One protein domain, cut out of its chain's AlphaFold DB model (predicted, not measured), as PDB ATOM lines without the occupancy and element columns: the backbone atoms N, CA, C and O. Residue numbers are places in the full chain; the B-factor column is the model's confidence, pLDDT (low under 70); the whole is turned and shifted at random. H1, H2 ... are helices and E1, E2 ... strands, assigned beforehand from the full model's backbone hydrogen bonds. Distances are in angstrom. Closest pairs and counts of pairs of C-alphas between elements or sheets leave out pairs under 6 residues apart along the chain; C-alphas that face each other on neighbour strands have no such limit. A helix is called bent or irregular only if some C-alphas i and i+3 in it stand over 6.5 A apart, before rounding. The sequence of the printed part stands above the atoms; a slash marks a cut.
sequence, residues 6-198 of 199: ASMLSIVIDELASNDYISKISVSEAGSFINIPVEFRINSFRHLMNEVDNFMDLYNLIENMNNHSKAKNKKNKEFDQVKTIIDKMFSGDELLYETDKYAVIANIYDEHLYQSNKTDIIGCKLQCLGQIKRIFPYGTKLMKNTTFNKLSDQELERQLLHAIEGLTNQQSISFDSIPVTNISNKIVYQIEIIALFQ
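What this domain is: This is residues 6 to 198 of the 199 residues of an uncharacterized protein of Erysipelothrix piscisicarius (UniProt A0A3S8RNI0). A strongly twisted sheet of six strands, folded back on itself with E1 and E5 facing E4, E3 and E2, makes the main body, and H1 covers E1, E5 and E8 at one end of the model. Beyond the other end H2 and H3 form a V-shaped helical hairpin, from which residues 64 to 70 stick out; H5 sits near that hairpin, and E6 and E7 make a small two-stranded ribbon. The printed part has 193 residues with five named helices and eight named strands, in the order H1 E1 E2 H2 H3 E3 E4 E5 E6 H4 H5 E7 E8, a mixed class. The mixed large sheet runs E1 E5 E8 E4 E3 E2. The whole is only just loose, close to compact, with a radius of gyration of the C-alphas of 19.7 A, and elongated, 69 by 39 by 29 A.

Where its parts are: The sheet holds E1, residues 33 to 39; E5, residues 125 to 136, 24.4 A long; E8, residues 187 to 197, 24.4 A; E4, residues 102 to 108, 20.1 A; E3, residues 93 to 98; and E2, residues 41 to 43. E6 is residues 139 to 141 and E7 residues 182 to 184. H1, residues 6 to 18, begins at C-alpha 6 (111.319, -68.813, -52.475). H2, residues 45 to 65, is 30.3 A long; H3 is residues 77 to 89, H4 residues 147 to 150 and H5 residues 154 to 169, 22.0 A. E8 ends at C-alpha 197 (105.219, -64.017, -49.764).

How they stand to each other: In this folded sheet, one sheet bent into two leaves that face each other, E8 is the hinge. E8 bends by 87 degrees at residue 194 and E5 by 92 degrees at residue 133. E5 and E8 are antiparallel, with N 133 and O 190 2.8 A apart; E8 and E4 are parallel, with N 105 and O 189 at 2.8 A. E1 and E5 are antiparallel, N 34 to O 130 2.8 A; the hairpin E3 and E4 has N 95 to O 106 at 2.8 A; E3 and E2 are antiparallel, N 43 to O 94 2.7 A. E5 runs on into E6 at 88 degrees, and E6 is antiparallel to E7, N 140 to O 183 2.9 A. H1 is on the sheet at a height of 10.1 A. H2 only grazes it with residues 45 to 48. H2 and H3, a helical hairpin, touch with residues 45 to 49 and 83 to 87 alone, the closest C-alphas being those of Arg 46 and Ile 86, 5.9 A, at a shallow tilt of 31 degrees, opposite ways. H5 is close to H2 but not clearly touching, C-alphas of Val 52 and Leu 167 8.0 A apart; H4 stands likewise to H3, Met 89 and Thr 147 4.9 A. Each O i to N i+4 pair is within hydrogen-bond range in H1, H2, H3 and H5; H4 is too short for one.

The domain as a whole: The C-alphas of Asn 19 and Lys 70, the two farthest apart, are 69.3 A apart. The printed part has no cut. The links H1 to E1, H2 to H3, E4 to E5 and H5 to E7 are long. Mean pLDDT of the printed part is 79.5; 54 residues are under 70, among them 66 to 79 and 144 to 178.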
ATOM      1  N   ALA A   6     111.049 -70.161 -52.975       84.19
ATOM      2  CA  ALA A   6     111.319 -68.813 -52.475       84.19
ATOM      3  C   ALA A   6     112.569 -68.182 -53.117       84.19
ATOM      4  O   ALA A   6     112.523 -67.037 -53.558       84.19
ATOM      5  N   SER A   7     113.671 -68.935 -53.233       86.44
ATOM      6  CA  SER A   7     114.892 -68.418 -53.871       86.44
ATOM      7  C   SER A   7     114.704 -68.146 -55.367       86.44
ATOM      8  O   SER A   7     115.223 -67.158 -55.877       86.44
ATOM      9  N   MET A   8     113.924 -68.979 -56.066       89.19
ATOM     10  CA  MET A   8     113.596 -68.757 -57.476       89.19
ATOM     11  C   MET A   8     112.697 -67.535 -57.655       89.19
ATOM     12  O   MET A   8     112.933 -66.739 -58.557       89.19
ATOM     13  N   LEU A   9     111.699 -67.362 -56.784       90.44
ATOM     14  CA  LEU A   9     110.823 -66.196 -56.803       90.44
ATOM     15  C   LEU A   9     111.612 -64.900 -56.578       90.44
ATOM     16  O   LEU A   9     111.393 -63.940 -57.308       90.44
ATOM     17  N   SER A  10     112.558 -64.890 -55.632       89.81
ATOM     18  CA  SER A  10     113.438 -63.734 -55.412       89.81
ATOM     19  C   SER A  10     114.200 -63.365 -56.683       89.81
ATOM     20  O   SER A  10     114.145 -62.216 -57.101       89.81
ATOM     21  N   ILE A  11     114.821 -64.345 -57.353       91.06
ATOM     22  CA  ILE A  11     115.557 -64.113 -58.607       91.06
ATOM     23  C   ILE A  11     114.639 -63.523 -59.686       91.06
ATOM     24  O   ILE A  11     115.031 -62.594 -60.384       91.06
ATOM     25  N   VAL A  12     113.411 -64.036 -59.822       91.50
ATOM     26  CA  VAL A  12     112.439 -63.509 -60.793       91.50
ATOM     27  C   VAL A  12     112.057 -62.067 -60.463       91.50
ATOM     28  O   VAL A  12     112.005 -61.236 -61.366       91.50
ATOM     29  N   ILE A  13     111.798 -61.752 -59.193       92.75
ATOM     30  CA  ILE A  13     111.460 -60.389 -58.767       92.75
ATOM     31  C   ILE A  13     112.628 -59.437 -59.042       92.75
ATOM     32  O   ILE A  13     112.404 -58.360 -59.592       92.75
ATOM     33  N   ASP A  14     113.853 -59.844 -58.709       92.44
ATOM     34  CA  ASP A  14     115.065 -59.048 -58.917       92.44
ATOM     35  C   ASP A  14     115.315 -58.783 -60.409       92.44
ATOM     36  O   ASP A  14     115.645 -57.658 -60.794       92.44
ATOM     37  N   GLU A  15     115.099 -59.783 -61.267       93.75
ATOM     38  CA  GLU A  15     115.215 -59.639 -62.721       93.75
ATOM     39  C   GLU A  15     114.129 -58.709 -63.286       93.75
ATOM     40  O   GLU A  15     114.430 -57.798 -64.059       93.75
ATOM     41  N   LEU A  16     112.867 -58.877 -62.876       91.75
ATOM     42  CA  LEU A  16     111.773 -57.992 -63.298       91.75
ATOM     43  C   LEU A  16     112.015 -56.543 -62.848       91.75
ATOM     44  O   LEU A  16     111.720 -55.610 -63.594       91.75
ATOM     45  N   ALA A  17     112.551 -56.347 -61.642       91.44
ATOM     46  CA  ALA A  17     112.892 -55.029 -61.121       91.44
ATOM     47  C   ALA A  17     114.072 -54.399 -61.877       91.44
ATOM     48  O   ALA A  17     114.007 -53.225 -62.226       91.44
ATOM     49  N   SER A  18     115.119 -55.175 -62.176       92.38
ATOM     50  CA  SER A  18     116.320 -54.690 -62.877       92.38
ATOM     51  C   SER A  18     116.045 -54.251 -64.319       92.38
ATOM     52  O   SER A  18     116.775 -53.423 -64.856       92.38
ATOM     53  N   ASN A  19     114.988 -54.788 -64.932       92.00
ATOM     54  CA  ASN A  19     114.533 -54.431 -66.276       92.00
ATOM     55  C   ASN A  19     113.372 -53.413 -66.279       92.00
ATOM     56  O   ASN A  19     112.729 -53.232 -67.311       92.00
ATOM     57  N   ASP A  20     113.071 -52.772 -65.142       89.62
ATOM     58  CA  ASP A  20     111.985 -51.789 -64.986       89.62
ATOM     59  C   ASP A  20     110.581 -52.323 -65.353       89.62
ATOM     60  O   ASP A  20     109.665 -51.567 -65.689       89.62
ATOM     61  N   TYR A  21     110.366 -53.640 -65.260       91.31
ATOM     62  CA  TYR A  21     109.061 -54.256 -65.527       91.31
ATOM     63  C   TYR A  21     108.095 -54.147 -64.343       91.31
ATOM     64  O   TYR A  21     106.879 -54.230 -64.538       91.31
ATOM     65  N   ILE A  22     108.607 -53.926 -63.126       93.88
ATOM     66  CA  ILE A  22     107.789 -53.673 -61.934       93.88
ATOM     67  C   ILE A  22     107.523 -52.173 -61.803       93.88
ATOM     68  O   ILE A  22     108.409 -51.378 -61.501       93.88
ATOM     69  N   SER A  23     106.266 -51.790 -61.984       93.12
ATOM     70  CA  SER A  23     105.806 -50.407 -61.905       93.12
ATOM     71  C   SER A  23     105.265 -50.059 -60.517       93.12
ATOM     72  O   SER A  23     104.721 -50.892 -59.789       93.12
ATOM     73  N   LYS A  24     105.354 -48.775 -60.150       93.31
ATOM     74  CA  LYS A  24     104.633 -48.251 -58.982       93.31
ATOM     75  C   LYS A  24     103.140 -48.244 -59.279       93.31
ATOM     76  O   LYS A  24     102.725 -47.698 -60.302       93.31
ATOM     77  N   ILE A  25     102.329 -48.733 -58.343       92.88
ATOM     78  CA  ILE A  25     100.874 -48.853 -58.532       92.88
ATOM     79  C   ILE A  25     100.200 -47.539 -58.964       92.88
ATOM     80  O   ILE A  25      99.308 -47.558 -59.798       92.88
ATOM     81  N   SER A  26     100.672 -46.386 -58.477       90.19
ATOM     82  CA  SER A  26     100.100 -45.064 -58.780       90.19
ATOM     83  C   SER A  26     100.225 -44.612 -60.237       90.19
ATOM     84  O   SER A  26      99.525 -43.688 -60.634       90.19
ATOM     85  N   VAL A  27     101.152 -45.193 -60.997       92.19
ATOM     86  CA  VAL A  27     101.400 -44.871 -62.416       92.19
ATOM     87  C   VAL A  27     101.259 -46.103 -63.308       92.19
ATOM     88  O   VAL A  27     101.667 -46.078 -64.461       92.19
ATOM     89  N   SER A  28     100.744 -47.201 -62.757       92.62
ATOM     90  CA  SER A  28     100.639 -48.461 -63.480       92.62
ATOM     91  C   SER A  28      99.417 -48.473 -64.391       92.62
ATOM     92  O   SER A  28      98.378 -47.890 -64.072       92.62
ATOM     93  N   GLU A  29      99.531 -49.200 -65.494       93.50
ATOM     94  CA  GLU A  29      98.462 -49.418 -66.461       93.50
ATOM     95  C   GLU A  29      98.018 -50.886 -66.440       93.50
ATOM     96  O   GLU A  29      98.601 -51.734 -65.759       93.50
ATOM     97  N   ALA A  30      96.954 -51.212 -67.176       94.56
ATOM     98  CA  ALA A  30      96.589 -52.609 -67.374       94.56
ATOM     99  C   ALA A  30      97.740 -53.357 -68.075       94.56
ATOM    100  O   ALA A  30      98.263 -52.900 -69.085       94.56
ATOM    101  N   GLY A  31      98.123 -54.509 -67.533       93.12
ATOM    102  CA  GLY A  31      99.262 -55.314 -67.967       93.12
ATOM    103  C   GLY A  31     100.549 -55.063 -67.179       93.12
ATOM    104  O   GLY A  31     101.421 -55.932 -67.200       93.12
ATOM    105  N   SER A  32     100.670 -53.949 -66.446       94.12
ATOM    106  CA  SER A  32     101.848 -53.670 -65.615       94.12
ATOM    107  C   SER A  32     101.989 -54.690 -64.483       94.12
ATOM    108  O   SER A  32     101.001 -55.045 -63.831       94.12
ATOM    109  N   PHE A  33     103.225 -55.116 -64.212       96.56
ATOM    110  CA  PHE A  33     103.547 -55.851 -62.992       96.56
ATOM    111  C   PHE A  33     103.738 -54.877 -61.835       96.56
ATOM    112  O   PHE A  33     104.301 -53.796 -62.001       96.56
ATOM    113  N   ILE A  34     103.278 -55.272 -60.656       96.56
ATOM    114  CA  ILE A  34     103.439 -54.530 -59.411       96.56
ATOM    115  C   ILE A  34     103.973 -55.466 -58.332       96.56
ATOM    116  O   ILE A  34     103.653 -56.653 -58.321       96.56
ATOM    117  N   ASN A  35     104.756 -54.914 -57.411       96.38
ATOM    118  CA  ASN A  35     105.154 -55.583 -56.180       96.38
ATOM    119  C   ASN A  35     104.865 -54.634 -55.016       96.38
ATOM    120  O   ASN A  35     105.507 -53.586 -54.904       96.38
ATOM    121  N   ILE A  36     103.837 -54.939 -54.225       95.69
ATOM    122  CA  ILE A  36     103.352 -54.047 -53.167       95.69
ATOM    123  C   ILE A  36     103.118 -54.794 -51.851       95.69
ATOM    124  O   ILE A  36     102.676 -55.945 -51.876       95.69
ATOM    125  N   PRO A  37     103.328 -54.134 -50.698       96.06
ATOM    126  CA  PRO A  37     102.859 -54.657 -49.427       96.06
ATOM    127  C   PRO A  37     101.329 -54.637 -49.395       96.06
ATOM    128  O   PRO A  37     100.700 -53.651 -49.784       96.06
ATOM    129  N   VAL A  38     100.739 -55.719 -48.903       96.06
ATOM    130  CA  VAL A  38      99.295 -55.905 -48.775       96.06
ATOM    131  C   VAL A  38      98.963 -56.565 -47.444       96.06
ATOM    132  O   VAL A  38      99.756 -57.319 -46.882       96.06
ATOM    133  N   GLU A  39      97.757 -56.295 -46.967       95.50
ATOM    134  CA  GLU A  39      97.122 -57.020 -45.870       95.50
ATOM    135  C   GLU A  39      95.692 -57.321 -46.317       95.50
ATOM    136  O   GLU A  39      94.784 -56.501 -46.177       95.50
ATOM    137  N   PHE A  40      95.522 -58.446 -47.014       93.56
ATOM    138  CA  PHE A  40      94.240 -58.776 -47.630       93.56
ATOM    139  C   PHE A  40      93.217 -59.197 -46.576       93.56
ATOM    140  O   PHE A  40      93.514 -59.978 -45.673       93.56
ATOM    141  N   ARG A  41      91.977 -58.744 -46.755       90.38
ATOM    142  CA  ARG A  41      90.789 -59.328 -46.124       90.38
ATOM    143  C   ARG A  41      89.955 -60.069 -47.156       90.38
ATOM    144  O   ARG A  41      89.998 -59.751 -48.348       90.38
ATOM    145  N   ILE A  42      89.177 -61.037 -46.691       87.50
ATOM    146  CA  ILE A  42      88.239 -61.758 -47.541       87.50
ATOM    147  C   ILE A  42      86.966 -60.928 -47.724       87.50
ATOM    148  O   ILE A  42      86.361 -60.457 -46.764       87.50
ATOM    149  N   ASN A  43      86.573 -60.727 -48.976       84.62
ATOM    150  CA  ASN A  43      85.370 -60.017 -49.384       84.62
ATOM    151  C   ASN A  43      84.404 -60.996 -50.064       84.62
ATOM    152  O   ASN A  43      84.269 -61.020 -51.287       84.62
ATOM    153  N   SER A  44      83.775 -61.872 -49.277       77.19
ATOM    154  CA  SER A  44      82.954 -62.964 -49.809       77.19
ATOM    155  C   SER A  44      81.736 -63.245 -48.940       77.19
ATOM    156  O   SER A  44      81.869 -63.625 -47.778       77.19
ATOM    157  N   PHE A  45      80.545 -63.163 -49.542       74.44
ATOM    158  CA  PHE A  45      79.308 -63.617 -48.898       74.44
ATOM    159  C   PHE A  45      79.353 -65.095 -48.523       74.44
ATOM    160  O   PHE A  45      78.770 -65.487 -47.519       74.44
ATOM    161  N   ARG A  46      80.065 -65.921 -49.297       76.25
ATOM    162  CA  ARG A  46      80.217 -67.343 -48.981       76.25
ATOM    163  C   ARG A  46      80.964 -67.537 -47.670       76.25
ATOM    164  O   ARG A  46      80.554 -68.349 -46.848       76.25
ATOM    165  N   HIS A  47      82.040 -66.777 -47.474       77.25
ATOM    166  CA  HIS A  47      82.821 -66.858 -46.247       77.25
ATOM    167  C   HIS A  47      82.005 -66.406 -45.036       77.25
ATOM    168  O   HIS A  47      81.911 -67.158 -44.070       77.25
ATOM    169  N   LEU A  48      81.302 -65.276 -45.150       77.00
ATOM    170  CA  LEU A  48      80.404 -64.797 -44.101       77.00
ATOM    171  C   LEU A  48      79.334 -65.835 -43.736       77.00
ATOM    172  O   LEU A  48      79.103 -66.108 -42.564       77.00
ATOM    173  N   MET A  49      78.695 -66.458 -44.726       74.75
ATOM    174  CA  MET A  49      77.681 -67.484 -44.461       74.75
ATOM    175  C   MET A  49      78.259 -68.723 -43.779       74.75
ATOM    176  O   MET A  49      77.582 -69.332 -42.953       74.75
ATOM    177  N   ASN A  50      79.498 -69.095 -44.099       78.88
ATOM    178  CA  ASN A  50      80.190 -70.177 -43.407       78.88
ATOM    179  C   ASN A  50      80.542 -69.797 -41.963       78.88
ATOM    180  O   ASN A  50      80.380 -70.631 -41.077       78.88
ATOM    181  N   GLU A  51      80.966 -68.556 -41.704       75.62
ATOM    182  CA  GLU A  51      81.166 -68.053 -40.338       75.62
ATOM    183  C   GLU A  51      79.860 -68.095 -39.532       75.62
ATOM    184  O   GLU A  51      79.845 -68.608 -38.412       75.62
ATOM    185  N   VAL A  52      78.749 -67.634 -40.118       74.25
ATOM    186  CA  VAL A  52      77.424 -67.678 -39.479       74.25
ATOM    187  C   VAL A  52      76.984 -69.120 -39.210       74.25
ATOM    188  O   VAL A  52      76.494 -69.406 -38.120       74.25
ATOM    189  N   ASP A  53      77.170 -70.047 -40.154       77.25
ATOM    190  CA  ASP A  53      76.794 -71.458 -39.971       77.25
ATOM    191  C   ASP A  53      77.597 -72.117 -38.840       77.25
ATOM    192  O   ASP A  53      77.019 -72.726 -37.939       77.25
ATOM    193  N   ASN A  54      78.918 -71.912 -38.831       78.50
ATOM    194  CA  ASN A  54      79.800 -72.404 -37.771       78.50
ATOM    195  C   ASN A  54      79.411 -71.831 -36.403       78.50
ATOM    196  O   ASN A  54      79.406 -72.551 -35.401       78.50
ATOM    197  N   PHE A  55      79.063 -70.544 -36.353       75.81
ATOM    198  CA  PHE A  55      78.591 -69.906 -35.132       75.81
ATOM    199  C   PHE A  55      77.268 -70.514 -34.648       75.81
ATOM    200  O   PHE A  55      77.146 -70.847 -33.470       75.81
ATOM    201  N   MET A  56      76.293 -70.704 -35.540       73.56
ATOM    202  CA  MET A  56      75.004 -71.308 -35.188       73.56
ATOM    203  C   MET A  56      75.175 -72.739 -34.672       73.56
ATOM    204  O   MET A  56      74.520 -73.126 -33.702       73.56
ATOM    205  N   ASP A  57      76.076 -73.518 -35.270       80.44
ATOM    206  CA  ASP A  57      76.406 -74.862 -34.795       80.44
ATOM    207  C   ASP A  57      77.038 -74.831 -33.394       80.44
ATOM    208  O   ASP A  57      76.620 -75.588 -32.512       80.44
ATOM    209  N   LEU A  58      77.970 -73.906 -33.139       75.44
ATOM    210  CA  LEU A  58      78.565 -73.711 -31.814       75.44
ATOM    211  C   LEU A  58      77.530 -73.269 -30.768       75.44
ATOM    212  O   LEU A  58      77.503 -73.805 -29.661       75.44
ATOM    213  N   TYR A  59      76.661 -72.320 -31.116       72.12
ATOM    214  CA  TYR A  59      75.594 -71.839 -30.243       72.12
ATOM    215  C   TYR A  59      74.657 -72.977 -29.829       72.12
ATOM    216  O   TYR A  59      74.402 -73.167 -28.640       72.12
ATOM    217  N   ASN A  60      74.224 -73.798 -30.791       72.12
ATOM    218  CA  ASN A  60      73.384 -74.966 -30.523       72.12
ATOM    219  C   ASN A  60      74.086 -75.975 -29.602       72.12
ATOM    220  O   ASN A  60      73.452 -76.553 -28.718       72.12
ATOM    221  N   LEU A  61      75.393 -76.201 -29.778       77.94
ATOM    222  CA  LEU A  61      76.169 -77.061 -28.880       77.94
ATOM    223  C   LEU A  61      76.187 -76.506 -27.447       77.94
ATOM    224  O   LEU A  61      75.973 -77.265 -26.503       77.94
ATOM    225  N   ILE A  62      76.382 -75.196 -27.278       74.94
ATOM    226  CA  ILE A  62      76.389 -74.529 -25.967       74.94
ATOM    227  C   ILE A  62      75.009 -74.573 -25.296       74.94
ATOM    228  O   ILE A  62      74.925 -74.895 -24.110       74.94
ATOM    229  N   GLU A  63      73.925 -74.307 -26.030       71.75
ATOM    230  CA  GLU A  63      72.562 -74.429 -25.493       71.75
ATOM    231  C   GLU A  63      72.254 -75.860 -25.039       71.75
ATOM    232  O   GLU A  63      71.744 -76.064 -23.933       71.75
ATOM    233  N   ASN A  64      72.633 -76.857 -25.846       71.56
ATOM    234  CA  ASN A  64      72.445 -78.268 -25.511       71.56
ATOM    235  C   ASN A  64      73.231 -78.687 -24.255       71.56
ATOM    236  O   ASN A  64      72.749 -79.517 -23.485       71.56
ATOM    237  N   MET A  65      74.414 -78.109 -24.012       72.31
ATOM    238  CA  MET A  65      75.194 -78.361 -22.790       72.31
ATOM    239  C   MET A  65      74.573 -77.725 -21.536       72.31
ATOM    240  O   MET A  65      74.716 -78.269 -20.442       72.31
ATOM    241  N   ASN A  66      73.864 -76.602 -21.675       68.44
ATOM    242  CA  ASN A  66      73.311 -75.844 -20.546       68.44
ATOM    243  C   ASN A  66      71.964 -76.377 -20.009       68.44
ATOM    244  O   ASN A  66      71.389 -75.767 -19.109       68.44
ATOM    245  N   ASN A  67      71.465 -77.524 -20.494       60.12
ATOM    246  CA  ASN A  67      70.279 -78.237 -19.973       60.12
ATOM    247  C   ASN A  67      69.006 -77.379 -19.793       60.12
ATOM    248  O   ASN A  67      68.096 -77.730 -19.032       60.12
ATOM    249  N   HIS A  68      68.889 -76.265 -20.509       52.84
ATOM    250  CA  HIS A  68      67.668 -75.477 -20.577       52.84
ATOM    251  C   HIS A  68      67.101 -75.553 -21.984       52.84
ATOM    252  O   HIS A  68      67.513 -74.844 -22.890       52.84
ATOM    253  N   SER A  69      66.079 -76.404 -22.085       49.09
ATOM    254  CA  SER A  69      65.144 -76.594 -23.193       49.09
ATOM    255  C   SER A  69      65.442 -77.750 -24.152       49.09
ATOM    256  O   SER A  69      66.534 -77.955 -24.666       49.09
ATOM    257  N   LYS A  70      64.372 -78.506 -24.426       46.59
ATOM    258  CA  LYS A  70      64.200 -79.304 -25.639       46.59
ATOM    259  C   LYS A  70      64.110 -78.333 -26.825       46.59
ATOM    260  O   LYS A  70      63.023 -78.139 -27.372       46.59
ATOM    261  N   ALA A  71      65.199 -77.657 -27.171       47.06
ATOM    262  CA  ALA A  71      65.231 -76.791 -28.334       47.06
ATOM    263  C   ALA A  71      65.176 -77.684 -29.579       47.06
ATOM    264  O   ALA A  71      66.086 -78.453 -29.877       47.06
ATOM    265  N   LYS A  72      64.049 -77.641 -30.298       48.94
ATOM    266  CA  LYS A  72      63.987 -78.165 -31.664       48.94
ATOM    267  C   LYS A  72      65.090 -77.469 -32.452       48.94
ATOM    268  O   LYS A  72      65.032 -76.247 -32.548       48.94
ATOM    269  N   ASN A  73      65.993 -78.252 -33.051       49.75
ATOM    270  CA  ASN A  73      66.879 -77.831 -34.136       49.75
ATOM    271  C   ASN A  73      66.118 -76.880 -35.059       49.75
ATOM    272  O   ASN A  73      65.305 -77.311 -35.880       49.75
ATOM    273  N   LYS A  74      66.352 -75.583 -34.900       52.56
ATOM    274  CA  LYS A  74      65.830 -74.567 -35.799       52.56
ATOM    275  C   LYS A  74      67.013 -74.006 -36.578       52.56
ATOM    276  O   LYS A  74      67.186 -72.797 -36.649       52.56
ATOM    277  N   LYS A  75      67.801 -74.889 -37.221       54.06
ATOM    278  CA  LYS A  75      68.429 -74.477 -38.484       54.06
ATOM    279  C   LYS A  75      67.269 -74.047 -39.370       54.06
ATOM    280  O   LYS A  75      66.374 -74.842 -39.677       54.06
ATOM    281  N   ASN A  76      67.175 -72.742 -39.599       63.31
ATOM    282  CA  ASN A  76      66.085 -72.180 -40.367       63.31
ATOM    283  C   ASN A  76      66.245 -72.727 -41.790       63.31
ATOM    284  O   ASN A  76      67.290 -72.518 -42.393       63.31
ATOM    285  N   LYS A  77      65.255 -73.452 -42.325       66.19
ATOM    286  CA  LYS A  77      65.352 -74.041 -43.679       66.19
ATOM    287  C   LYS A  77      65.691 -72.991 -44.743       66.19
ATOM    288  O   LYS A  77      66.293 -73.318 -45.758       66.19
ATOM    289  N   GLU A  78      65.310 -71.743 -44.492       64.31
ATOM    290  CA  GLU A  78      65.645 -70.579 -45.309       64.31
ATOM    291  C   GLU A  78      67.156 -70.287 -45.323       64.31
ATOM    292  O   GLU A  78      67.699 -69.977 -46.377       64.31
ATOM    293  N   PHE A  79      67.863 -70.461 -44.200       68.06
ATOM    294  CA  PHE A  79      69.318 -70.281 -44.120       68.06
ATOM    295  C   PHE A  79      70.061 -71.318 -44.970       68.06
ATOM    296  O   PHE A  79      70.908 -70.949 -45.780       68.06
ATOM    297  N   ASP A  80      69.690 -72.598 -44.864       71.81
ATOM    298  CA  ASP A  80      70.302 -73.671 -45.663       71.81
ATOM    299  C   ASP A  80      70.062 -73.465 -47.170       71.81
ATOM    300  O   ASP A  80      70.936 -73.734 -48.002       71.81
ATOM    301  N   GLN A  81      68.884 -72.946 -47.537       70.12
ATOM    302  CA  GLN A  81      68.564 -72.578 -48.917       70.12
ATOM    303  C   GLN A  81      69.430 -71.412 -49.404       70.12
ATOM    304  O   GLN A  81      70.032 -71.521 -50.472       70.12
ATOM    305  N   VAL A  82      69.549 -70.336 -48.622       68.75
ATOM    306  CA  VAL A  82      70.391 -69.175 -48.952       68.75
ATOM    307  C   VAL A  82      71.863 -69.577 -49.065       68.75
ATOM    308  O   VAL A  82      72.514 -69.221 -50.048       68.75
ATOM    309  N   LYS A  83      72.372 -70.396 -48.138       73.75
ATOM    310  CA  LYS A  83      73.738 -70.933 -48.182       73.75
ATOM    311  C   LYS A  83      73.982 -71.734 -49.462       73.75
ATOM    312  O   LYS A  83      74.926 -71.453 -50.191       73.75
ATOM    313  N   THR A  84      73.072 -72.648 -49.804       75.69
ATOM    314  CA  THR A  84      73.162 -73.450 -51.037       75.69
ATOM    315  C   THR A  84      73.167 -72.579 -52.299       75.69
ATOM    316  O   THR A  84      73.841 -72.898 -53.281       75.69
ATOM    317  N   ILE A  85      72.390 -71.493 -52.308       71.31
ATOM    318  CA  ILE A  85      72.354 -70.536 -53.418       71.31
ATOM    319  C   ILE A  85      73.701 -69.811 -53.534       71.31
ATOM    320  O   ILE A  85      74.262 -69.745 -54.627       71.31
ATOM    321  N   ILE A  86      74.244 -69.327 -52.417       69.25
ATOM    322  CA  ILE A  86      75.532 -68.626 -52.366       69.25
ATOM    323  C   ILE A  86      76.681 -69.558 -52.783       69.25
ATOM    324  O   ILE A  86      77.480 -69.182 -53.638       69.25
ATOM    325  N   ASP A  87      76.715 -70.802 -52.306       73.06
ATOM    326  CA  ASP A  87      77.733 -71.788 -52.701       73.06
ATOM    327  C   ASP A  87      77.715 -72.090 -54.208       73.06
ATOM    328  O   ASP A  87      78.754 -72.341 -54.812       73.06
ATOM    329  N   LYS A  88      76.541 -72.033 -54.851       70.06
ATOM    330  CA  LYS A  88      76.408 -72.210 -56.309       70.06
ATOM    331  C   LYS A  88      76.748 -70.952 -57.107       70.06
ATOM    332  O   LYS A  88      77.084 -71.045 -58.287       70.06
ATOM    333  N   MET A  89      76.596 -69.771 -56.514       65.62
ATOM    334  CA  MET A  89      76.782 -68.492 -57.204       65.62
ATOM    335  C   MET A  89      78.225 -67.996 -57.178       65.62
ATOM    336  O   MET A  89      78.613 -67.229 -58.062       65.62
ATOM    337  N   PHE A  90      79.012 -68.429 -56.199       66.75
ATOM    338  CA  PHE A  90      80.377 -67.978 -55.974       66.75
ATOM    339  C   PHE A  90      81.308 -69.174 -56.216       66.75
ATOM    340  O   PHE A  90      81.105 -70.233 -55.634       66.75
ATOM    341  N   SER A  91      82.317 -69.030 -57.081       66.44
ATOM    342  CA  SER A  91      83.332 -70.077 -57.319       66.44
ATOM    343  C   SER A  91      84.645 -69.747 -56.612       66.44
ATOM    344  O   SER A  91      85.132 -70.568 -55.846       66.44
ATOM    345  N   GLY A  92      85.118 -68.504 -56.704       76.69
ATOM    346  CA  GLY A  92      86.249 -67.984 -55.926       76.69
ATOM    347  C   GLY A  92      85.832 -67.022 -54.816       76.69
ATOM    348  O   GLY A  92      84.672 -66.603 -54.741       76.69
ATOM    349  N   ASP A  93      86.797 -66.665 -53.976       83.19
ATOM    350  CA  ASP A  93      86.668 -65.587 -53.002       83.19
ATOM    351  C   ASP A  93      87.411 -64.350 -53.499       83.19
ATOM    352  O   ASP A  93      88.538 -64.438 -53.993       83.19
ATOM    353  N   GLU A  94      86.767 -63.191 -53.383       88.06
ATOM    354  CA  GLU A  94      87.402 -61.917 -53.692       88.06
ATOM    355  C   GLU A  94      88.224 -61.472 -52.479       88.06
ATOM    356  O   GLU A  94      87.745 -61.478 -51.347       88.06
ATOM    357  N   LEU A  95      89.475 -61.099 -52.708       91.62
ATOM    358  CA  LEU A  95      90.325 -60.442 -51.731       91.62
ATOM    359  C   LEU A  95      90.215 -58.936 -51.906       91.62
ATOM    360  O   LEU A  95      90.168 -58.441 -53.033       91.62
ATOM    361  N   LEU A  96      90.240 -58.216 -50.791       92.88
ATOM    362  CA  LEU A  96      90.228 -56.763 -50.760       92.88
ATOM    363  C   LEU A  96      91.366 -56.260 -49.874       92.88
ATOM    364  O   LEU A  96      91.490 -56.663 -48.722       92.88
ATOM    365  N   TYR A  97      92.177 -55.356 -50.406       94.75
ATOM    366  CA  TYR A  97      93.127 -54.551 -49.646       94.75
ATOM    367  C   TYR A  97      92.830 -53.081 -49.917       94.75
ATOM    368  O   TYR A  97      92.716 -52.671 -51.072       94.75
ATOM    369  N   GLU A  98      92.670 -52.279 -48.872       93.00
ATOM    370  CA  GLU A  98      92.268 -50.883 -49.001       93.00
ATOM    371  C   GLU A  98      93.228 -49.974 -48.235       93.00
ATOM    372  O   GLU A  98      93.609 -50.244 -47.101       93.00
ATOM    373  N   THR A  99      93.624 -48.883 -48.882       93.12
ATOM    374  CA  THR A  99      94.415 -47.795 -48.298       93.12
ATOM    375  C   THR A  99      93.631 -46.499 -48.421       93.12
ATOM    376  O   THR A  99      92.662 -46.441 -49.175       93.12
ATOM    377  N   ASP A 100      94.092 -45.406 -47.814       91.00
ATOM    378  CA  ASP A 100      93.479 -44.080 -47.989       91.00
ATOM    379  C   ASP A 100      93.477 -43.575 -49.440       91.00
ATOM    380  O   ASP A 100      92.655 -42.727 -49.783       91.00
ATOM    381  N   LYS A 101      94.339 -44.111 -50.315       92.12
ATOM    382  CA  LYS A 101      94.545 -43.604 -51.684       92.12
ATOM    383  C   LYS A 101      93.962 -44.493 -52.776       92.12
ATOM    384  O   LYS A 101      93.522 -43.982 -53.801       92.12
ATOM    385  N   TYR A 102      93.981 -45.804 -52.581       95.25
ATOM    386  CA  TYR A 102      93.520 -46.788 -53.559       95.25
ATOM    387  C   TYR A 102      93.061 -48.075 -52.874       95.25
ATOM    388  O   TYR A 102      93.406 -48.323 -51.716       95.25
ATOM    389  N   ALA A 103      92.322 -48.898 -53.610       95.75
ATOM    390  CA  ALA A 103      92.015 -50.268 -53.227       95.75
ATOM    391  C   ALA A 103      92.549 -51.256 -54.268       95.75
ATOM    392  O   ALA A 103      92.689 -50.928 -55.447       95.75
ATOM    393  N   VAL A 104      92.839 -52.471 -53.824       96.12
ATOM    394  CA  VAL A 104      93.281 -53.598 -54.640       96.12
ATOM    395  C   VAL A 104      92.302 -54.736 -54.428       96.12
ATOM    396  O   VAL A 104      92.013 -55.100 -53.288       96.12
ATOM    397  N   ILE A 105      91.816 -55.295 -55.531       94.81
ATOM    398  CA  ILE A 105      90.978 -56.487 -55.523       94.81
ATOM    399  C   ILE A 105      91.624 -57.600 -56.332       94.81
ATOM    400  O   ILE A 105      92.207 -57.367 -57.394       94.81
ATOM    401  N   ALA A 106      91.489 -58.820 -55.840       93.06
ATOM    402  CA  ALA A 106      91.968 -60.027 -56.497       93.06
ATOM    403  C   ALA A 106      90.996 -61.174 -56.233       93.06
ATOM    404  O   ALA A 106      90.117 -61.048 -55.390       93.06
ATOM    405  N   ASN A 107      91.153 -62.297 -56.927       89.25
ATOM    406  CA  ASN A 107      90.409 -63.513 -56.603       89.25
ATOM    407  C   ASN A 107      91.366 -64.626 -56.226       89.25
ATOM    408  O   ASN A 107      92.414 -64.769 -56.855       89.25
ATOM    409  N   ILE A 108      90.942 -65.449 -55.277       88.75
ATOM    410  CA  ILE A 108      91.581 -66.718 -54.952       88.75
ATOM    411  C   ILE A 108      90.568 -67.857 -55.037       88.75
ATOM    412  O   ILE A 108      89.361 -67.662 -54.885       88.75
ATOM    413  N   TYR A 109      91.087 -69.050 -55.292       86.00
ATOM    414  CA  TYR A 109      90.336 -70.296 -55.371       86.00
ATOM    415  C   TYR A 109      91.100 -71.322 -54.542       86.00
ATOM    416  O   TYR A 109      92.325 -71.394 -54.666       86.00
ATOM    417  N   ASP A 110      90.408 -72.082 -53.695       83.69
ATOM    418  CA  ASP A 110      91.054 -73.023 -52.769       83.69
ATOM    419  C   ASP A 110      91.870 -74.079 -53.524       83.69
ATOM    420  O   ASP A 110      92.975 -74.425 -53.117       83.69
ATOM    421  N   GLU A 111      91.375 -74.521 -54.681       85.94
ATOM    422  CA  GLU A 111      92.044 -75.472 -55.569       85.94
ATOM    423  C   GLU A 111      93.352 -74.952 -56.191       85.94
ATOM    424  O   GLU A 111      94.134 -75.741 -56.721       85.94
ATOM    425  N   HIS A 112      93.602 -73.639 -56.145       88.19
ATOM    426  CA  HIS A 112      94.796 -73.008 -56.714       88.19
ATOM    427  C   HIS A 112      95.828 -72.611 -55.650       88.19
ATOM    428  O   HIS A 112      96.893 -72.096 -55.996       88.19
ATOM    429  N   LEU A 113      95.545 -72.841 -54.365       88.00
ATOM    430  CA  LEU A 113      96.495 -72.563 -53.293       88.00
ATOM    431  C   LEU A 113      97.512 -73.704 -53.181       88.00
ATOM    432  O   LEU A 113      97.178 -74.846 -52.868       88.00
ATOM    433  N   TYR A 114      98.785 -73.396 -53.429       85.81
ATOM    434  CA  TYR A 114      99.872 -74.364 -53.302       85.81
ATOM    435  C   TYR A 114     100.463 -74.331 -51.891       85.81
ATOM    436  O   TYR A 114     101.119 -73.364 -51.524       85.81
ATOM    437  N   GLN A 115     100.256 -75.403 -51.117       84.88
ATOM    438  CA  GLN A 115     100.781 -75.557 -49.747       84.88
ATOM    439  C   GLN A 115     100.426 -74.412 -48.779       84.88
ATOM    440  O   GLN A 115     101.038 -74.280 -47.723       84.88
ATOM    441  N   SER A 116      99.410 -73.625 -49.115       86.19
ATOM    442  CA  SER A 116      98.849 -72.577 -48.272       86.19
ATOM    443  C   SER A 116      97.352 -72.784 -48.135       86.19
ATOM    444  O   SER A 116      96.708 -73.418 -48.968       86.19
ATOM    445  N   ASN A 117      96.797 -72.222 -47.077       88.62
ATOM    446  CA  ASN A 117      95.368 -72.078 -46.889       88.62
ATOM    447  C   ASN A 117      95.021 -70.581 -46.788       88.62
ATOM    448  O   ASN A 117      95.891 -69.713 -46.757       88.62
ATOM    449  N   LYS A 118      93.728 -70.262 -46.728       87.00
ATOM    450  CA  LYS A 118      93.263 -68.871 -46.622       87.00
ATOM    451  C   LYS A 118      93.769 -68.152 -45.370       87.00
ATOM    452  O   LYS A 118      94.042 -66.961 -45.446       87.00
ATOM    453  N   THR A 119      93.916 -68.845 -44.242       87.69
ATOM    454  CA  THR A 119      94.390 -68.224 -42.991       87.69
ATOM    455  C   THR A 119      95.850 -67.777 -43.066       87.69
ATOM    456  O   THR A 119      96.227 -66.854 -42.358       87.69
ATOM    457  N   ASP A 120      96.635 -68.334 -43.994       87.38
ATOM    458  CA  ASP A 120      98.003 -67.877 -44.272       87.38
ATOM    459  C   ASP A 120      98.039 -66.574 -45.106       87.38
ATOM    460  O   ASP A 120      99.095 -65.964 -45.274       87.38
ATOM    461  N   ILE A 121      96.894 -66.158 -45.665       90.06
ATOM    462  CA  ILE A 121      96.752 -65.003 -46.566       90.06
ATOM    463  C   ILE A 121      95.988 -63.864 -45.884       90.06
ATOM    464  O   ILE A 121      96.397 -62.703 -45.951       90.06
ATOM    465  N   ILE A 122      94.853 -64.185 -45.264       89.88
ATOM    466  CA  ILE A 122      93.931 -63.204 -44.691       89.88
ATOM    467  C   ILE A 122      94.513 -62.606 -43.405       89.88
ATOM    468  O   ILE A 122      95.001 -63.332 -42.544       89.88
ATOM    469  N   GLY A 123      94.474 -61.275 -43.279       87.75
ATOM    470  CA  GLY A 123      94.997 -60.546 -42.113       87.75
ATOM    471  C   GLY A 123      96.522 -60.615 -41.957       87.75
ATOM    472  O   GLY A 123      97.072 -60.156 -40.958       87.75
ATOM    473  N   CYS A 124      97.218 -61.187 -42.940       91.62
ATOM    474  CA  CYS A 124      98.665 -61.320 -42.934       91.62
ATOM    475  C   CYS A 124      99.307 -60.192 -43.742       91.62
ATOM    476  O   CYS A 124      98.885 -59.881 -44.857       91.62
ATOM    477  N   LYS A 125     100.379 -59.607 -43.201       94.50
ATOM    478  CA  LYS A 125     101.209 -58.637 -43.923       94.50
ATOM    479  C   LYS A 125     102.124 -59.382 -44.882       94.50
ATOM    480  O   LYS A 125     103.048 -60.068 -44.448       94.50
ATOM    481  N   LEU A 126     101.856 -59.243 -46.172       95.25
ATOM    482  CA  LEU A 126     102.539 -59.966 -47.240       95.25
ATOM    483  C   LEU A 126     103.010 -58.990 -48.317       95.25
ATOM    484  O   LEU A 126     102.475 -57.894 -48.463       95.25
ATOM    485  N   GLN A 127     104.003 -59.398 -49.097       95.81
ATOM    486  CA  GLN A 127     104.286 -58.799 -50.394       95.81
ATOM    487  C   GLN A 127     103.453 -59.505 -51.456       95.81
ATOM    488  O   GLN A 127     103.361 -60.734 -51.475       95.81
ATOM    489  N   CYS A 128     102.849 -58.722 -52.344       96.31
ATOM    490  CA  CYS A 128     102.096 -59.216 -53.481       96.31
ATOM    491  C   CYS A 128     102.794 -58.825 -54.774       96.31
ATOM    492  O   CYS A 128     102.765 -57.659 -55.171       96.31
ATOM    493  N   LEU A 129     103.344 -59.834 -55.451       96.69
ATOM    494  CA  LEU A 129     103.662 -59.742 -56.867       96.69
ATOM    495  C   LEU A 129     102.384 -60.049 -57.649       96.69
ATOM    496  O   LEU A 129     101.804 -61.131 -57.522       96.69
ATOM    497  N   GLY A 130     101.953 -59.104 -58.472       96.56
ATOM    498  CA  GLY A 130     100.757 -59.265 -59.283       96.56
ATOM    499  C   GLY A 130     100.822 -58.485 -60.583       96.56
ATOM    500  O   GLY A 130     101.681 -57.626 -60.773       96.56
ATOM    501  N   GLN A 131      99.891 -58.786 -61.479       96.69
ATOM    502  CA  GLN A 131      99.707 -58.060 -62.729       96.69
ATOM    503  C   GLN A 131      98.375 -57.317 -62.707       96.69
ATOM    504  O   GLN A 131      97.339 -57.888 -62.364       96.69
ATOM    505  N   ILE A 132      98.368 -56.046 -63.097       96.88
ATOM    506  CA  ILE A 132      97.125 -55.279 -63.184       96.88
ATOM    507  C   ILE A 132      96.294 -55.796 -64.354       96.88
ATOM    508  O   ILE A 132      96.698 -55.707 -65.507       96.88
ATOM    509  N   LYS A 133      95.087 -56.287 -64.078       95.50
ATOM    510  CA  LYS A 133      94.138 -56.696 -65.121       95.50
ATOM    511  C   LYS A 133      93.320 -55.515 -65.611       95.50
ATOM    512  O   LYS A 133      93.082 -55.370 -66.807       95.50
ATOM    513  N   ARG A 134      92.804 -54.720 -64.669       95.44
ATOM    514  CA  ARG A 134      91.884 -53.604 -64.925       95.44
ATOM    515  C   ARG A 134      92.031 -52.530 -63.856       95.44
ATOM    516  O   ARG A 134      92.340 -52.829 -62.706       95.44
ATOM    517  N   ILE A 135      91.736 -51.294 -64.240       96.12
ATOM    518  CA  ILE A 135      91.745 -50.127 -63.359       96.12
ATOM    519  C   ILE A 135      90.360 -49.491 -63.410       96.12
ATOM    520  O   ILE A 135      89.813 -49.273 -64.491       96.12
ATOM    521  N   PHE A 136      89.794 -49.192 -62.244       95.31
ATOM    522  CA  PHE A 136      88.533 -48.469 -62.105       95.31
ATOM    523  C   PHE A 136      88.805 -47.116 -61.431       95.31
ATOM    524  O   PHE A 136      88.923 -47.069 -60.206       95.31
ATOM    525  N   PRO A 137      88.919 -46.013 -62.195       93.69
ATOM    526  CA  PRO A 137      89.389 -44.730 -61.662       93.69
ATOM    527  C   PRO A 137      88.494 -44.111 -60.580       93.69
ATOM    528  O   PRO A 137      88.981 -43.390 -59.715       93.69
ATOM    529  N   TYR A 138      87.194 -44.403 -60.614       92.94
ATOM    530  CA  TYR A 138      86.187 -43.795 -59.732       92.94
ATOM    531  C   TYR A 138      85.547 -44.792 -58.766       92.94
ATOM    532  O   TYR A 138      84.519 -44.497 -58.153       92.94
ATOM    533  N   GLY A 139      86.150 -45.969 -58.630       91.62
ATOM    534  CA  GLY A 139      85.580 -47.065 -57.873       91.62
ATOM    535  C   GLY A 139      84.774 -48.021 -58.742       91.62
ATOM    536  O   GLY A 139      84.676 -47.878 -59.965       91.62
ATOM    537  N   THR A 140      84.265 -49.076 -58.118       90.69
ATOM    538  CA  THR A 140      83.612 -50.178 -58.815       90.69
ATOM    539  C   THR A 140      82.758 -50.986 -57.849       90.69
ATOM    540  O   THR A 140      83.072 -51.086 -56.660       90.69
ATOM    541  N   LYS A 141      81.705 -51.615 -58.379       84.56
ATOM    542  CA  LYS A 141      81.003 -52.680 -57.660       84.56
ATOM    543  C   LYS A 141      81.957 -53.850 -57.434       84.56
ATOM    544  O   LYS A 141      82.679 -54.237 -58.353       84.56
ATOM    545  N   LEU A 142      81.946 -54.399 -56.238       81.69
ATOM    546  CA  LEU A 142      82.776 -55.527 -55.847       81.69
ATOM    547  C   LEU A 142      82.026 -56.849 -56.030       81.69
ATOM    548  O   LEU A 142      80.873 -56.860 -56.463       81.69
ATOM    549  N   MET A 143      82.706 -57.967 -55.777       73.62
ATOM    550  CA  MET A 143      82.168 -59.327 -55.893       73.62
ATOM    551  C   MET A 143      81.642 -59.657 -57.294       73.62
ATOM    552  O   MET A 143      80.683 -60.412 -57.461       73.62
ATOM    553  N   LYS A 144      82.290 -59.123 -58.339       62.59
ATOM    554  CA  LYS A 144      81.812 -59.287 -59.723       62.59
ATOM    555  C   LYS A 144      81.954 -60.693 -60.297       62.59
ATOM    556  O   LYS A 144      81.384 -60.980 -61.348       62.59
ATOM    557  N   ASN A 145      82.724 -61.549 -59.635       53.16
ATOM    558  CA  ASN A 145      83.169 -62.852 -60.148       53.16
ATOM    559  C   ASN A 145      82.201 -63.976 -59.780       53.16
ATOM    560  O   ASN A 145      82.563 -65.129 -59.574       53.16
ATOM    561  N   THR A 146      80.942 -63.596 -59.678       53.50
ATOM    562  CA  THR A 146      79.869 -64.374 -59.104       53.50
ATOM    563  C   THR A 146      78.770 -64.387 -60.150       53.50
ATOM    564  O   THR A 146      78.513 -63.397 -60.843       53.50
ATOM    565  N   THR A 147      78.092 -65.519 -60.293       51.59
ATOM    566  CA  THR A 147      76.880 -65.591 -61.123       51.59
ATOM    567  C   THR A 147      75.805 -64.627 -60.593       51.59
ATOM    568  O   THR A 147      74.875 -64.287 -61.316       51.59
ATOM    569  N   PHE A 148      75.986 -64.114 -59.371       50.59
ATOM    570  CA  PHE A 148      75.230 -63.031 -58.750       50.59
ATOM    571  C   PHE A 148      75.176 -61.757 -59.602       50.59
ATOM    572  O   PHE A 148      74.101 -61.221 -59.810       50.59
ATOM    573  N   ASN A 149      76.272 -61.330 -60.236       50.94
ATOM    574  CA  ASN A 149      76.220 -60.175 -61.146       50.94
ATOM    575  C   ASN A 149      75.486 -60.447 -62.470       50.94
ATOM    576  O   ASN A 149      75.255 -59.521 -63.248       50.94
ATOM    577  N   LYS A 150      75.156 -61.714 -62.753       51.41
ATOM    578  CA  LYS A 150      74.303 -62.120 -63.877       51.41
ATOM    579  C   LYS A 150      72.836 -62.276 -63.466       51.41
ATOM    580  O   LYS A 150      72.000 -62.460 -64.348       51.41
ATOM    581  N   LEU A 151      72.512 -62.207 -62.170       52.53
ATOM    582  CA  LEU A 151      71.136 -62.020 -61.725       52.53
ATOM    583  C   LEU A 151      70.750 -60.580 -62.050       52.53
ATOM    584  O   LEU A 151      71.216 -59.630 -61.434       52.53
ATOM    585  N   SER A 152      69.885 -60.420 -63.041       46.12
ATOM    586  CA  SER A 152      69.312 -59.131 -63.436       46.12
ATOM    587  C   SER A 152      68.354 -58.547 -62.387       46.12
ATOM    588  O   SER A 152      67.781 -57.484 -62.617       46.12
ATOM    589  N   ASP A 153      68.121 -59.261 -61.282       56.84
ATOM    590  CA  ASP A 153      67.073 -58.979 -60.311       56.84
ATOM    591  C   ASP A 153      67.647 -58.303 -59.058       56.84
ATOM    592  O   ASP A 153      68.162 -58.945 -58.140       56.84
ATOM    593  N   GLN A 154      67.551 -56.971 -59.046       59.97
ATOM    594  CA  GLN A 154      67.984 -56.110 -57.940       59.97
ATOM    595  C   GLN A 154      67.220 -56.384 -56.635       59.97
ATOM    596  O   GLN A 154      67.700 -56.029 -55.556       59.97
ATOM    597  N   GLU A 155      66.043 -57.010 -56.713       57.84
ATOM    598  CA  GLU A 155      65.225 -57.319 -55.545       57.84
ATOM    599  C   GLU A 155      65.780 -58.532 -54.791       57.84
ATOM    600  O   GLU A 155      65.883 -58.503 -53.565       57.84
ATOM    601  N   LEU A 156      66.244 -59.558 -55.512       58.06
ATOM    602  CA  LEU A 156      66.946 -60.703 -54.919       58.06
ATOM    603  C   LEU A 156      68.280 -60.292 -54.287       58.06
ATOM    604  O   LEU A 156      68.614 -60.768 -53.203       58.06
ATOM    605  N   GLU A 157      69.017 -59.377 -54.926       58.62
ATOM    606  CA  GLU A 157      70.241 -58.792 -54.362       58.62
ATOM    607  C   GLU A 157      69.947 -58.100 -53.022       58.62
ATOM    608  O   GLU A 157      70.601 -58.384 -52.019       58.62
ATOM    609  N   ARG A 158      68.907 -57.259 -52.970       63.47
ATOM    610  CA  ARG A 158      68.486 -56.576 -51.738       63.47
ATOM    611  C   ARG A 158      67.999 -57.524 -50.653       63.47
ATOM    612  O   ARG A 158      68.345 -57.325 -49.493       63.47
ATOM    613  N   GLN A 159      67.210 -58.535 -51.001       64.12
ATOM    614  CA  GLN A 159      66.700 -59.504 -50.033       64.12
ATOM    615  C   GLN A 159      67.828 -60.331 -49.416       64.12
ATOM    616  O   GLN A 159      67.823 -60.557 -48.207       64.12
ATOM    617  N   LEU A 160      68.819 -60.730 -50.218       63.84
ATOM    618  CA  LEU A 160      69.989 -61.454 -49.727       63.84
ATOM    619  C   LEU A 160      70.829 -60.575 -48.791       63.84
ATOM    620  O   LEU A 160      71.174 -61.009 -47.696       63.84
ATOM    621  N   LEU A 161      71.094 -59.323 -49.183       64.69
ATOM    622  CA  LEU A 161      71.812 -58.355 -48.348       64.69
ATOM    623  C   LEU A 161      71.087 -58.096 -47.027       64.69
ATOM    624  O   LEU A 161      71.700 -58.176 -45.970       64.69
ATOM    625  N   HIS A 162      69.777 -57.863 -47.070       66.75
ATOM    626  CA  HIS A 162      68.976 -57.613 -45.875       66.75
ATOM    627  C   HIS A 162      68.896 -58.844 -44.960       66.75
ATOM    628  O   HIS A 162      68.895 -58.711 -43.737       66.75
ATOM    629  N   ALA A 163      68.831 -60.055 -45.523       64.12
ATOM    630  CA  ALA A 163      68.881 -61.287 -44.737       64.12
ATOM    631  C   ALA A 163      70.222 -61.417 -44.000       64.12
ATOM    632  O   ALA A 163      70.247 -61.776 -42.826       64.12
ATOM    633  N   ILE A 164      71.321 -61.068 -44.669       63.34
ATOM    634  CA  ILE A 164      72.667 -61.089 -44.098       63.34
ATOM    635  C   ILE A 164      72.832 -60.003 -43.027       63.34
ATOM    636  O   ILE A 164      73.247 -60.313 -41.914       63.34
ATOM    637  N   GLU A 165      72.434 -58.761 -43.306       64.44
ATOM    638  CA  GLU A 165      72.464 -57.654 -42.338       64.44
ATOM    639  C   GLU A 165      71.604 -57.949 -41.101       64.44
ATOM    640  O   GLU A 165      71.980 -57.620 -39.975       64.44
ATOM    641  N   GLY A 166      70.451 -58.599 -41.288       63.81
ATOM    642  CA  GLY A 166      69.596 -59.047 -40.194       63.81
ATOM    643  C   GLY A 166      70.284 -60.063 -39.277       63.81
ATOM    644  O   GLY A 166      70.084 -60.013 -38.065       63.81
ATOM    645  N   LEU A 167      71.124 -60.943 -39.831       59.44
ATOM    646  CA  LEU A 167      71.900 -61.923 -39.065       59.44
ATOM    647  C   LEU A 167      73.076 -61.271 -38.323       59.44
ATOM    648  O   LEU A 167      73.346 -61.637 -37.182       59.44
ATOM    649  N   THR A 168      73.743 -60.283 -38.929       57.97
ATOM    650  CA  THR A 168      74.909 -59.619 -38.323       57.97
ATOM    651  C   THR A 168      74.540 -58.560 -37.282       57.97
ATOM    652  O   THR A 168      75.278 -58.365 -36.324       57.97
ATOM    653  N   ASN A 169      73.399 -57.877 -37.432       56.06
ATOM    654  CA  ASN A 169      73.004 -56.771 -36.547       56.06
ATOM    655  C   ASN A 169      72.258 -57.213 -35.277       56.06
ATOM    656  O   ASN A 169      72.070 -56.402 -34.370       56.06
ATOM    657  N   GLN A 170      71.796 -58.465 -35.197       50.19
ATOM    658  CA  GLN A 170      70.987 -58.935 -34.065       50.19
ATOM    659  C   GLN A 170      71.793 -59.469 -32.874       50.19
ATOM    660  O   GLN A 170      71.191 -59.789 -31.848       50.19
ATOM    661  N   GLN A 171      73.125 -59.552 -32.945       49.59
ATOM    662  CA  GLN A 171      73.939 -60.112 -31.861       49.59
ATOM    663  C   GLN A 171      75.251 -59.343 -31.673       49.59
ATOM    664  O   GLN A 171      75.768 -58.727 -32.598       49.59
ATOM    665  N   SER A 172      75.795 -59.377 -30.452       50.28
ATOM    666  CA  SER A 172      77.074 -58.767 -30.047       50.28
ATOM    667  C   SER A 172      78.297 -59.485 -30.647       50.28
ATOM    668  O   SER A 172      79.266 -59.748 -29.940       50.28
ATOM    669  N   ILE A 173      78.228 -59.866 -31.922       53.88
ATOM    670  CA  ILE A 173      79.194 -60.724 -32.605       53.88
ATOM    671  C   ILE A 173      79.815 -59.930 -33.745       53.88
ATOM    672  O   ILE A 173      79.117 -59.427 -34.623       53.88
ATOM    673  N   SER A 174      81.140 -59.826 -33.725       55.75
ATOM    674  CA  SER A 174      81.918 -59.338 -34.856       55.75
ATOM    675  C   SER A 174      82.246 -60.509 -35.776       55.75
ATOM    676  O   SER A 174      82.873 -61.470 -35.334       55.75
ATOM    677  N   PHE A 175      81.838 -60.413 -37.036       64.06
ATOM    678  CA  PHE A 175      82.290 -61.304 -38.101       64.06
ATOM    679  C   PHE A 175      83.536 -60.709 -38.755       64.06
ATOM    680  O   PHE A 175      83.610 -59.489 -38.941       64.06
ATOM    681  N   ASP A 176      84.497 -61.555 -39.116       58.25
ATOM    682  CA  ASP A 176      85.763 -61.106 -39.711       58.25
ATOM    683  C   ASP A 176      85.566 -60.663 -41.172       58.25
ATOM    684  O   ASP A 176      86.331 -59.858 -41.714       58.25
ATOM    685  N   SER A 177      84.488 -61.135 -41.805       63.09
ATOM    686  CA  SER A 177      84.157 -60.887 -43.204       63.09
ATOM    687  C   SER A 177      82.883 -60.055 -43.378       63.09
ATOM    688  O   SER A 177      81.850 -60.552 -43.812       63.09
ATOM    689  N   ILE A 178      82.945 -58.747 -43.093       66.38
ATOM    690  CA  ILE A 178      81.875 -57.811 -43.493       66.38
ATOM    691  C   ILE A 178      82.048 -57.476 -44.987       66.38
ATOM    692  O   ILE A 178      82.988 -56.750 -45.333       66.38
ATOM    693  N   PRO A 179      81.182 -57.972 -45.894       71.75
ATOM    694  CA  PRO A 179      81.395 -57.845 -47.325       71.75
ATOM    695  C   PRO A 179      81.158 -56.404 -47.768       71.75
ATOM    696  O   PRO A 179      80.114 -55.804 -47.515       71.75
ATOM    697  N   VAL A 180      82.129 -55.850 -48.480       78.62
ATOM    698  CA  VAL A 180      82.035 -54.558 -49.146       78.62
ATOM    699  C   VAL A 180      81.494 -54.795 -50.550       78.62
ATOM    700  O   VAL A 180      82.129 -55.450 -51.374       78.62
ATOM    701  N   THR A 181      80.314 -54.253 -50.842       75.69
ATOM    702  CA  THR A 181      79.635 -54.404 -52.142       75.69
ATOM    703  C   THR A 181      80.073 -53.374 -53.174       75.69
ATOM    704  O   THR A 181      79.938 -53.596 -54.379       75.69
ATOM    705  N   ASN A 182      80.609 -52.237 -52.732       84.12
ATOM    706  CA  ASN A 182      80.986 -51.147 -53.613       84.12
ATOM    707  C   ASN A 182      82.065 -50.260 -52.986       84.12
ATOM    708  O   ASN A 182      81.985 -49.915 -51.810       84.12
ATOM    709  N   ILE A 183      83.019 -49.831 -53.810       87.94
ATOM    710  CA  ILE A 183      83.973 -48.770 -53.481       87.94
ATOM    711  C   ILE A 183      83.687 -47.600 -54.415       87.94
ATOM    712  O   ILE A 183      83.577 -47.798 -55.622       87.94
ATOM    713  N   SER A 184      83.592 -46.391 -53.863       90.19
ATOM    714  CA  SER A 184      83.354 -45.148 -54.608       90.19
ATOM    715  C   SER A 184      84.438 -44.120 -54.304       90.19
ATOM    716  O   SER A 184      85.033 -44.139 -53.230       90.19
ATOM    717  N   ASN A 185      84.647 -43.173 -55.224       90.31
ATOM    718  CA  ASN A 185      85.525 -42.006 -55.039       90.31
ATOM    719  C   ASN A 185      87.004 -42.350 -54.781       90.31
ATOM    720  O   ASN A 185      87.742 -41.558 -54.197       90.31
ATOM    721  N   LYS A 186      87.445 -43.532 -55.218       93.62
ATOM    722  CA  LYS A 186      88.819 -44.015 -55.070       93.62
ATOM    723  C   LYS A 186      89.166 -44.972 -56.204       93.62
ATOM    724  O   LYS A 186      88.301 -45.708 -56.674       93.62
ATOM    725  N   ILE A 187      90.430 -44.978 -56.626       95.75
ATOM    726  CA  ILE A 187      90.902 -45.890 -57.673       95.75
ATOM    727  C   ILE A 187      90.912 -47.321 -57.132       95.75
ATOM    728  O   ILE A 187      91.477 -47.581 -56.067       95.75
ATOM    729  N   VAL A 188      90.316 -48.246 -57.882       96.50
ATOM    730  CA  VAL A 188      90.350 -49.683 -57.587       96.50
ATOM    731  C   VAL A 188      91.165 -50.396 -58.661       96.50
ATOM    732  O   VAL A 188      90.834 -50.327 -59.846       96.50
ATOM    733  N   TYR A 189      92.210 -51.101 -58.242       96.75
ATOM    734  CA  TYR A 189      93.042 -51.937 -59.098       96.75
ATOM    735  C   TYR A 189      92.592 -53.386 -58.980       96.75
ATOM    736  O   TYR A 189      92.666 -53.979 -57.907       96.75
ATOM    737  N   GLN A 190      92.133 -53.969 -60.082       95.75
ATOM    738  CA  GLN A 190      91.917 -55.407 -60.153       95.75
ATOM    739  C   GLN A 190      93.205 -56.071 -60.619       95.75
ATOM    740  O   GLN A 190      93.668 -55.789 -61.726       95.75
ATOM    741  N   ILE A 191      93.743 -56.974 -59.804       96.31
ATOM    742  CA  ILE A 191      95.007 -57.650 -60.080       96.31
ATOM    743  C   ILE A 191      94.833 -59.160 -60.232       96.31
ATOM    744  O   ILE A 191      93.910 -59.773 -59.693       96.31
ATOM    745  N   GLU A 192      95.743 -59.749 -60.992       95.25
ATOM    746  CA  GLU A 192      96.038 -61.171 -60.986       95.25
ATOM    747  C   GLU A 192      97.190 -61.404 -60.017       95.25
ATOM    748  O   GLU A 192      98.260 -60.818 -60.187       95.25
ATOM    749  N   ILE A 193      96.964 -62.210 -58.980       95.19
ATOM    750  CA  ILE A 193      98.015 -62.558 -58.025       95.19
ATOM    751  C   ILE A 193      98.930 -63.584 -58.687       95.19
ATOM    752  O   ILE A 193      98.466 -64.634 -59.125       95.19
ATOM    753  N   ILE A 194     100.225 -63.277 -58.725       94.31
ATOM    754  CA  ILE A 194     101.269 -64.198 -59.185       94.31
ATOM    755  C   ILE A 194     101.902 -64.881 -57.976       94.31
ATOM    756  O   ILE A 194     102.074 -66.097 -57.972       94.31
ATOM    757  N   ALA A 195     102.228 -64.104 -56.941       93.81
ATOM    758  CA  ALA A 195     102.774 -64.626 -55.698       93.81
ATOM    759  C   ALA A 195     102.403 -63.752 -54.493       93.81
ATOM    760  O   ALA A 195     102.338 -62.524 -54.590       93.81
ATOM    761  N   LEU A 196     102.229 -64.417 -53.349       93.94
ATOM    762  CA  LEU A 196     102.147 -63.814 -52.022       93.94
ATOM    763  C   LEU A 196     103.255 -64.410 -51.159       93.94
ATOM    764  O   LEU A 196     103.413 -65.629 -51.123       93.94
ATOM    765  N   PHE A 197     104.044 -63.566 -50.506       92.00
ATOM    766  CA  PHE A 197     105.219 -64.017 -49.764       92.00
ATOM    767  C   PHE A 197     105.576 -63.063 -48.625       92.00
ATOM    768  O   PHE A 197     105.176 -61.900 -48.612       92.00
ATOM    769  N   GLN A 198     106.341 -63.567 -47.659       87.62
ATOM    770  CA  GLN A 198     106.965 -62.757 -46.616       87.62
ATOM    771  C   GLN A 198     108.383 -62.382 -47.058       87.62
ATOM    772  O   GLN A 198     109.095 -63.212 -47.626       87.62
TER     773      GLN A 198